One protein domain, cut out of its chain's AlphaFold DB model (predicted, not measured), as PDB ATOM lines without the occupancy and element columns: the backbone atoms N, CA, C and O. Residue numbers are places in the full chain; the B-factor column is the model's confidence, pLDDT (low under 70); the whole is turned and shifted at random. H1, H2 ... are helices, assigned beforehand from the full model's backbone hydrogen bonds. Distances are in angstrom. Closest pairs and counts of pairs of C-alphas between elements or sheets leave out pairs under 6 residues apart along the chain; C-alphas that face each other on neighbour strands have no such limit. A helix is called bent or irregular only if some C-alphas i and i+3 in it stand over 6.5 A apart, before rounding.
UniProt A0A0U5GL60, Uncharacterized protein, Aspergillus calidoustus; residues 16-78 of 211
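This is residues 16 to 78 of the 211 residues of an uncharacterized protein of Aspergillus calidoustus (UniProt A0A0U5GL60). Three helices make an open, flat arch: the two long helices H1 and H3 are its splayed legs, and the short helix H2 spans the top between them. The space between the legs is empty, and residues 16 to 28 of H1 and 62 to 78 of H3 stick out free from the body. The printed part has 63 residues with three named helices, in the order H1, H2, H3, and no named strand; the class is all helix. The whole is extended, with a radius of gyration of the C-alphas of 18.6 A, and spans 49 by 36 by 10 A.

H1, residues 16 to 36, touches H2, residues 44 to 54, with residues 33 to 35 alone. Their closest C-alphas are those of Phe 34 and Ala 44, 4.6 A apart. The two run the same way at a shallow tilt of 29 degrees, and their centres are 23.2 A apart. H3, residues 58 to 78, is close to H2 but not clearly touching it; the closest C-alphas, those of Met 52 and Phe 58, are 7.8 A apart. The lines of H2 and H3 stand about perpendicular, at 76 degrees. H1 and H3 are apart. In H1 and H2 every O i to N i+4 pair is within hydrogen-bond range, and in H3 14 of 17 are.

H1 begins with C-alpha 16 at (-23.834, 8.198, 38.655) and measures 28.8 A from its first C-alpha to that of Ile 36. It is neither bent nor irregular, but only just: C-alphas 33 and 36 are 6.3 A apart. H2 runs from Ala 44, with its C-alpha at (-43.901, -6.589, 21.695), to His 54, over 15.2 A. H3 runs from Phe 58 over 30.4 A to C-alpha 78 at (-38.339, 21.068, -4.641). It has a kink of 27 degrees near residue 72, and it is only just irregular, with C-alphas 73 and 76 6.8 A apart.

The two C-alphas farthest apart are those of Pro 39, in the link between H1 and H2, and Leu 78, at 51.5 A. Without the stretches that stand free, the body has 33 residues and spans 33 by 15 by 7 A. The printed part has no cut. The link from H1 to H2 is short, with 7 residues, the link from H2 to H3 is tight, with 3 residues, and no link is long. The mean pLDDT of the printed part is 84.3; residues 55 to 60 are under 70.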
ATOM      1  N   LYS A  16     -24.453   9.355  39.321       82.62
ATOM      2  CA  LYS A  16     -23.834   8.198  38.655       82.62
ATOM      3  C   LYS A  16     -24.599   6.913  38.964       82.62
ATOM      4  O   LYS A  16     -24.981   6.217  38.032       82.62
ATOM      5  N   VAL A  17     -24.894   6.676  40.242       89.44
ATOM      6  CA  VAL A  17     -25.656   5.508  40.708       89.44
ATOM      7  C   VAL A  17     -27.057   5.483  40.081       89.44
ATOM      8  O   VAL A  17     -27.451   4.474  39.506       89.44
ATOM      9  N   CYS A  18     -27.795   6.595  40.099       92.06
ATOM     10  CA  CYS A  18     -29.125   6.662  39.486       92.06
ATOM     11  C   CYS A  18     -29.099   6.401  37.975       92.06
ATOM     12  O   CYS A  18     -29.989   5.725  37.466       92.06
ATOM     13  N   ILE A  19     -28.097   6.915  37.254       87.69
ATOM     14  CA  ILE A  19     -27.954   6.663  35.813       87.69
ATOM     15  C   ILE A  19     -27.648   5.186  35.559       87.69
ATOM     16  O   ILE A  19     -28.281   4.579  34.704       87.69
ATOM     17  N   GLU A  20     -26.710   4.604  36.301       91.25
ATOM     18  CA  GLU A  20     -26.286   3.214  36.128       91.25
ATOM     19  C   GLU A  20     -27.435   2.229  36.392       91.25
ATOM     20  O   GLU A  20     -27.828   1.477  35.498       91.25
ATOM     21  N   TYR A  21     -28.073   2.310  37.564       94.00
ATOM     22  CA  TYR A  21     -29.215   1.451  37.895       94.00
ATOM     23  C   TYR A  21     -30.466   1.780  37.075       94.00
ATOM     24  O   TYR A  21     -31.258   0.883  36.777       94.00
ATOM     25  N   GLY A  22     -30.639   3.037  36.657       94.31
ATOM     26  CA  GLY A  22     -31.694   3.438  35.728       94.31
ATOM     27  C   GLY A  22     -31.536   2.769  34.364       94.31
ATOM     28  O   GLY A  22     -32.504   2.225  33.834       94.31
ATOM     29  N   ILE A  23     -30.313   2.726  33.828       92.50
ATOM     30  CA  ILE A  23     -29.998   2.039  32.570       92.50
ATOM     31  C   ILE A  23     -30.202   0.526  32.712       92.50
ATOM     32  O   ILE A  23     -30.809  -0.085  31.835       92.50
ATOM     33  N   TYR A  24     -29.766  -0.085  33.816       94.06
ATOM     34  CA  TYR A  24     -29.995  -1.516  34.049       94.06
ATOM     35  C   TYR A  24     -31.479  -1.858  34.151       94.06
ATOM     36  O   TYR A  24     -31.937  -2.819  33.535       94.06
ATOM     37  N   THR A  25     -32.252  -1.034  34.855       94.81
ATOM     38  CA  THR A  25     -33.705  -1.202  34.957       94.81
ATOM     39  C   THR A  25     -34.368  -1.037  33.593       94.81
ATOM     40  O   THR A  25     -35.243  -1.823  33.244       94.81
ATOM     41  N   LEU A  26     -33.916  -0.074  32.785       94.00
ATOM     42  CA  LEU A  26     -34.392   0.118  31.418       94.00
ATOM     43  C   LEU A  26     -34.070  -1.089  30.526       94.00
ATOM     44  O   LEU A  26     -34.935  -1.510  29.765       94.00
ATOM     45  N   PHE A  27     -32.884  -1.692  30.643       93.31
ATOM     46  CA  PHE A  27     -32.553  -2.912  29.904       93.31
ATOM     47  C   PHE A  27     -33.409  -4.102  30.330       93.31
ATOM     48  O   PHE A  27     -33.904  -4.828  29.473       93.31
ATOM     49  N   ILE A  28     -33.633  -4.285  31.630       94.50
ATOM     50  CA  ILE A  28     -34.503  -5.352  32.139       94.50
ATOM     51  C   ILE A  28     -35.941  -5.132  31.661       94.50
ATOM     52  O   ILE A  28     -36.573  -6.063  31.165       94.50
ATOM     53  N   ALA A  29     -36.442  -3.898  31.742       91.12
ATOM     54  CA  ALA A  29     -37.754  -3.532  31.227       91.12
ATOM     55  C   ALA A  29     -37.841  -3.774  29.715       91.12
ATOM     56  O   ALA A  29     -38.827  -4.332  29.247       91.12
ATOM     57  N   PHE A  30     -36.803  -3.429  28.952       90.81
ATOM     58  CA  PHE A  30     -36.743  -3.711  27.523       90.81
ATOM     59  C   PHE A  30     -36.804  -5.214  27.248       90.81
ATOM     60  O   PHE A  30     -37.649  -5.649  26.477       90.81
ATOM     61  N   VAL A  31     -35.980  -6.031  27.909       91.25
ATOM     62  CA  VAL A  31     -36.008  -7.493  27.737       91.25
ATOM     63  C   VAL A  31     -37.386  -8.052  28.090       91.25
ATOM     64  O   VAL A  31     -37.952  -8.823  27.318       91.25
ATOM     65  N   TYR A  32     -37.966  -7.631  29.213       91.06
ATOM     66  CA  TYR A  32     -39.267  -8.128  29.637       91.06
ATOM     67  C   TYR A  32     -40.388  -7.684  28.696       91.06
ATOM     68  O   TYR A  32     -41.051  -8.524  28.104       91.06
ATOM     69  N   PHE A  33     -40.599  -6.383  28.509       86.38
ATOM     70  CA  PHE A  33     -41.717  -5.873  27.715       86.38
ATOM     71  C   PHE A  33     -41.535  -6.129  26.212       86.38
ATOM     72  O   PHE A  33     -42.503  -6.398  25.506       86.38
ATOM     73  N   PHE A  34     -40.314  -6.095  25.686       81.75
ATOM     74  CA  PHE A  34     -40.106  -6.286  24.256       81.75
ATOM     75  C   PHE A  34     -40.021  -7.766  23.858       81.75
ATOM     76  O   PHE A  34     -40.640  -8.146  22.865       81.75
ATOM     77  N   LEU A  35     -39.288  -8.597  24.615       84.62
ATOM     78  CA  LEU A  35     -38.959  -9.971  24.206       84.62
ATOM     79  C   LEU A  35     -39.790 -11.062  24.893       84.62
ATOM     80  O   LEU A  35     -40.109 -12.045  24.234       84.62
ATOM     81  N   ILE A  36     -40.101 -10.930  26.190       90.19
ATOM     82  CA  ILE A  36     -40.699 -12.023  26.986       90.19
ATOM     83  C   ILE A  36     -42.204 -11.821  27.199       90.19
ATOM     84  O   ILE A  36     -43.007 -12.646  26.792       90.19
ATOM     85  N   GLY A  37     -42.582 -10.756  27.904       82.88
ATOM     86  CA  GLY A  37     -43.947 -10.349  28.239       82.88
ATOM     87  C   GLY A  37     -44.705 -11.221  29.248       82.88
ATOM     88  O   GLY A  37     -45.560 -10.699  29.963       82.88
ATOM     89  N   VAL A  38     -44.435 -12.525  29.327       83.69
ATOM     90  CA  VAL A  38     -45.259 -13.487  30.086       83.69
ATOM     91  C   VAL A  38     -45.071 -13.313  31.606       83.69
ATOM     92  O   VAL A  38     -43.957 -13.031  32.056       83.69
ATOM     93  N   PRO A  39     -46.117 -13.463  32.447       82.19
ATOM     94  CA  PRO A  39     -47.515 -13.781  32.122       82.19
ATOM     95  C   PRO A  39     -48.404 -12.557  31.858       82.19
ATOM     96  O   PRO A  39     -49.594 -12.720  31.610       82.19
ATOM     97  N   LEU A  40     -47.866 -11.337  31.951       84.00
ATOM     98  CA  LEU A  40     -48.644 -10.099  31.825       84.00
ATOM     99  C   LEU A  40     -49.151  -9.868  30.390       84.00
ATOM    100  O   LEU A  40     -50.246  -9.342  30.209       84.00
ATOM    101  N   TRP A  41     -48.363 -10.252  29.383       85.69
ATOM    102  CA  TRP A  41     -48.697 -10.219  27.955       85.69
ATOM    103  C   TRP A  41     -47.719 -11.100  27.152       85.69
ATOM    104  O   TRP A  41     -46.881 -11.767  27.730       85.69
ATOM    105  N   GLU A  42     -47.789 -11.126  25.824       84.38
ATOM    106  CA  GLU A  42     -46.904 -11.975  24.992       84.38
ATOM    107  C   GLU A  42     -45.616 -11.256  24.524       84.38
ATOM    108  O   GLU A  42     -44.805 -11.811  23.788       84.38
ATOM    109  N   GLY A  43     -45.428  -9.990  24.921       84.00
ATOM    110  CA  GLY A  43     -44.288  -9.160  24.515       84.00
ATOM    111  C   GLY A  43     -44.451  -8.505  23.135       84.00
ATOM    112  O   GLY A  43     -45.185  -8.974  22.258       84.00
ATOM    113  N   ALA A  44     -43.767  -7.379  22.923       83.31
ATOM    114  CA  ALA A  44     -43.901  -6.589  21.695       83.31
ATOM    115  C   ALA A  44     -43.447  -7.344  20.431       83.31
ATOM    116  O   ALA A  44     -44.065  -7.197  19.377       83.31
ATOM    117  N   ALA A  45     -42.401  -8.173  20.526       80.81
ATOM    118  CA  ALA A  45     -41.891  -8.956  19.401       80.81
ATOM    119  C   ALA A  45     -42.915  -9.990  18.896       80.81
ATOM    120  O   ALA A  45     -43.097 -10.133  17.684       80.81
ATOM    121  N   PHE A  46     -43.631 -10.660  19.806       84.50
ATOM    122  CA  PHE A  46     -44.703 -11.588  19.446       84.50
ATOM    123  C   PHE A  46     -45.859 -10.865  18.758       84.50
ATOM    124  O   PHE A  46     -46.327 -11.307  17.710       84.50
ATOM    125  N   TRP A  47     -46.299  -9.729  19.304       79.88
ATOM    126  CA  TRP A  47     -47.367  -8.937  18.696       79.88
ATOM    127  C   TRP A  47     -46.975  -8.388  17.328       79.88
ATOM    128  O   TRP A  47     -47.783  -8.443  16.403       79.88
ATOM    129  N   LEU A  48     -45.731  -7.928  17.161       78.94
ATOM    130  CA  LEU A  48     -45.207  -7.512  15.864       78.94
ATOM    131  C   LEU A  48     -45.240  -8.673  14.867       78.94
ATOM    132  O   LEU A  48     -45.770  -8.511  13.771       78.94
ATOM    133  N   TYR A  49     -44.751  -9.853  15.256       80.69
ATOM    134  CA  TYR A  49     -44.828 -11.059  14.431       80.69
ATOM    135  C   TYR A  49     -46.276 -11.422  14.074       80.69
ATOM    136  O   TYR A  49     -46.589 -11.686  12.912       80.69
ATOM    137  N   TRP A  50     -47.181 -11.409  15.054       83.56
ATOM    138  CA  TRP A  50     -48.584 -11.750  14.856       83.56
ATOM    139  C   TRP A  50     -49.266 -10.771  13.897       83.56
ATOM    140  O   TRP A  50     -49.959 -11.207  12.974       83.56
ATOM    141  N   ILE A  51     -49.008  -9.470  14.058       77.56
ATOM    142  CA  ILE A  51     -49.478  -8.402  13.169       77.56
ATOM    143  C   ILE A  51     -48.899  -8.587  11.762       77.56
ATOM    144  O   ILE A  51     -49.661  -8.566  10.795       77.56
ATOM    145  N   MET A  52     -47.590  -8.832  11.637       72.38
ATOM    146  CA  MET A  52     -46.928  -9.118  10.360       72.38
ATOM    147  C   MET A  52     -47.547 -10.320   9.643       72.38
ATOM    148  O   MET A  52     -47.705 -10.296   8.428       72.38
ATOM    149  N   ARG A  53     -47.928 -11.359  10.393       76.56
ATOM    150  CA  ARG A  53     -48.481 -12.597   9.840       76.56
ATOM    151  C   ARG A  53     -49.970 -12.511   9.491       76.56
ATOM    152  O   ARG A  53     -50.384 -13.151   8.531       76.56
ATOM    153  N   HIS A  54     -50.773 -11.775  10.261       76.88
ATOM    154  CA  HIS A  54     -52.243 -11.843  10.168       76.88
ATOM    155  C   HIS A  54     -52.921 -10.541   9.734       76.88
ATOM    156  O   HIS A  54     -54.096 -10.564   9.370       76.88
ATOM    157  N   LYS A  55     -52.232  -9.397   9.809       67.31
ATOM    158  CA  LYS A  55     -52.830  -8.074   9.562       67.31
ATOM    159  C   LYS A  55     -52.071  -7.241   8.534       67.31
ATOM    160  O   LYS A  55     -52.693  -6.450   7.832       67.31
ATOM    161  N   PHE A  56     -50.759  -7.417   8.420       61.62
ATOM    162  CA  PHE A  56     -49.944  -6.703   7.444       61.62
ATOM    163  C   PHE A  56     -49.968  -7.422   6.097       61.62
ATOM    164  O   PHE A  56     -49.352  -8.466   5.900       61.62
ATOM    165  N   VAL A  57     -50.657  -6.824   5.129       66.88
ATOM    166  CA  VAL A  57     -50.468  -7.171   3.723       66.88
ATOM    167  C   VAL A  57     -49.066  -6.684   3.359       66.88
ATOM    168  O   VAL A  57     -48.835  -5.476   3.335       66.88
ATOM    169  N   PHE A  58     -48.116  -7.594   3.112       63.94
ATOM    170  CA  PHE A  58     -46.725  -7.244   2.769       63.94
ATOM    171  C   PHE A  58     -46.653  -6.139   1.699       63.94
ATOM    172  O   PHE A  58     -45.848  -5.220   1.811       63.94
ATOM    173  N   GLN A  59     -47.559  -6.168   0.716       63.81
ATOM    174  CA  GLN A  59     -47.674  -5.147  -0.329       63.81
ATOM    175  C   GLN A  59     -47.994  -3.737   0.212       63.81
ATOM    176  O   GLN A  59     -47.432  -2.761  -0.278       63.81
ATOM    177  N   GLY A  60     -48.834  -3.611   1.245       66.12
ATOM    178  CA  GLY A  60     -49.168  -2.322   1.866       66.12
ATOM    179  C   GLY A  60     -48.016  -1.735   2.689       66.12
ATOM    180  O   GLY A  60     -47.782  -0.530   2.650       66.12
ATOM    181  N   GLY A  61     -47.240  -2.587   3.371       72.56
ATOM    182  CA  GLY A  61     -46.026  -2.159   4.075       72.56
ATOM    183  C   GLY A  61     -44.954  -1.633   3.116       72.56
ATOM    184  O   GLY A  61     -44.393  -0.561   3.339       72.56
ATOM    185  N   TRP A  62     -44.731  -2.339   2.001       76.75
ATOM    186  CA  TRP A  62     -43.820  -1.893   0.943       76.75
ATOM    187  C   TRP A  62     -44.259  -0.574   0.306       76.75
ATOM    188  O   TRP A  62     -43.411   0.278   0.058       76.75
ATOM    189  N   ALA A  63     -45.561  -0.358   0.107       77.94
ATOM    190  CA  ALA A  63     -46.073   0.903  -0.426       77.94
ATOM    191  C   ALA A  63     -45.723   2.107   0.469       77.94
ATOM    192  O   ALA A  63     -45.318   3.144  -0.048       77.94
ATOM    193  N   ILE A  64     -45.801   1.966   1.799       81.12
ATOM    194  CA  ILE A  64     -45.423   3.029   2.748       81.12
ATOM    195  C   ILE A  64     -43.918   3.313   2.679       81.12
ATOM    196  O   ILE A  64     -43.517   4.469   2.580       81.12
ATOM    197  N   VAL A  65     -43.079   2.271   2.694       86.12
ATOM    198  CA  VAL A  65     -41.615   2.424   2.622       86.12
ATOM    199  C   VAL A  65     -41.197   3.078   1.305       86.12
ATOM    200  O   VAL A  65     -40.397   4.011   1.310       86.12
ATOM    201  N   ILE A  66     -41.773   2.634   0.185       85.56
ATOM    202  CA  ILE A  66     -41.521   3.217  -1.135       85.56
ATOM    203  C   ILE A  66     -42.009   4.668  -1.179       85.56
ATOM    204  O   ILE A  66     -41.275   5.525  -1.658       85.56
ATOM    205  N   ALA A  67     -43.191   4.979  -0.641       85.69
ATOM    206  CA  ALA A  67     -43.700   6.349  -0.603       85.69
ATOM    207  C   ALA A  67     -42.786   7.281   0.208       85.69
ATOM    208  O   ALA A  67     -42.482   8.384  -0.243       85.69
ATOM    209  N   VAL A  68     -42.296   6.828   1.366       91.56
ATOM    210  CA  VAL A  68     -41.336   7.578   2.189       91.56
ATOM    211  C   VAL A  68     -40.003   7.754   1.456       91.56
ATOM    212  O   VAL A  68     -39.470   8.860   1.439       91.56
ATOM    213  N   LEU A  69     -39.486   6.707   0.806       92.62
ATOM    214  CA  LEU A  69     -38.261   6.780  -0.000       92.62
ATOM    215  C   LEU A  69     -38.395   7.770  -1.156       92.62
ATOM    216  O   LEU A  69     -37.521   8.610  -1.334       92.62
ATOM    217  N   VAL A  70     -39.490   7.703  -1.914       92.94
ATOM    218  CA  VAL A  70     -39.787   8.639  -3.006       92.94
ATOM    219  C   VAL A  70     -39.878  10.059  -2.446       92.94
ATOM    220  O   VAL A  70     -39.218  10.963  -2.948       92.94
ATOM    221  N   PHE A  71     -40.612  10.272  -1.355       92.81
ATOM    222  CA  PHE A  71     -40.703  11.594  -0.745       92.81
ATOM    223  C   PHE A  71     -39.319  12.127  -0.341       92.81
ATOM    224  O   PHE A  71     -38.952  13.220  -0.759       92.81
ATOM    225  N   TYR A  72     -38.495  11.357   0.374       89.88
ATOM    226  CA  TYR A  72     -37.143  11.796   0.753       89.88
ATOM    227  C   TYR A  72     -36.186  11.968  -0.430       89.88
ATOM    228  O   TYR A  72     -35.327  12.845  -0.383       89.88
ATOM    229  N   ALA A  73     -36.317  11.164  -1.485       92.44
ATOM    230  CA  ALA A  73     -35.452  11.250  -2.657       92.44
ATOM    231  C   ALA A  73     -35.770  12.474  -3.526       92.44
ATOM    232  O   ALA A  73     -34.855  13.115  -4.040       92.44
ATOM    233  N   TYR A  74     -37.054  12.809  -3.686       91.19
ATOM    234  CA  TYR A  74     -37.488  13.847  -4.623       91.19
ATOM    235  C   TYR A  74     -37.819  15.188  -3.956       91.19
ATOM    236  O   TYR A  74     -37.738  16.216  -4.623       91.19
ATOM    237  N   THR A  75     -38.131  15.240  -2.656       89.50
ATOM    238  CA  THR A  75     -38.370  16.528  -1.971       89.50
ATOM    239  C   THR A  75     -37.178  17.486  -1.979       89.50
ATOM    240  O   THR A  75     -37.431  18.682  -2.122       89.50
ATOM    241  N   PRO A  76     -35.900  17.045  -1.934       85.69
ATOM    242  CA  PRO A  76     -34.777  17.964  -2.088       85.69
ATOM    243  C   PRO A  76     -34.764  18.689  -3.441       85.69
ATOM    244  O   PRO A  76     -34.250  19.799  -3.523       85.69
ATOM    245  N   LEU A  77     -35.369  18.115  -4.491       84.44
ATOM    246  CA  LEU A  77     -35.485  18.763  -5.806       84.44
ATOM    247  C   LEU A  77     -36.493  19.919  -5.814       84.44
ATOM    248  O   LEU A  77     -36.480  20.734  -6.731       84.44
ATOM    249  N   LEU A  78     -37.373  19.983  -4.813       86.00
ATOM    250  CA  LEU A  78     -38.339  21.068  -4.641       86.00
ATOM    251  C   LEU A  78     -37.763  22.231  -3.820       86.00
ATOM    252  O   LEU A  78     -38.451  23.230  -3.603       86.00
TER     253      LEU A  78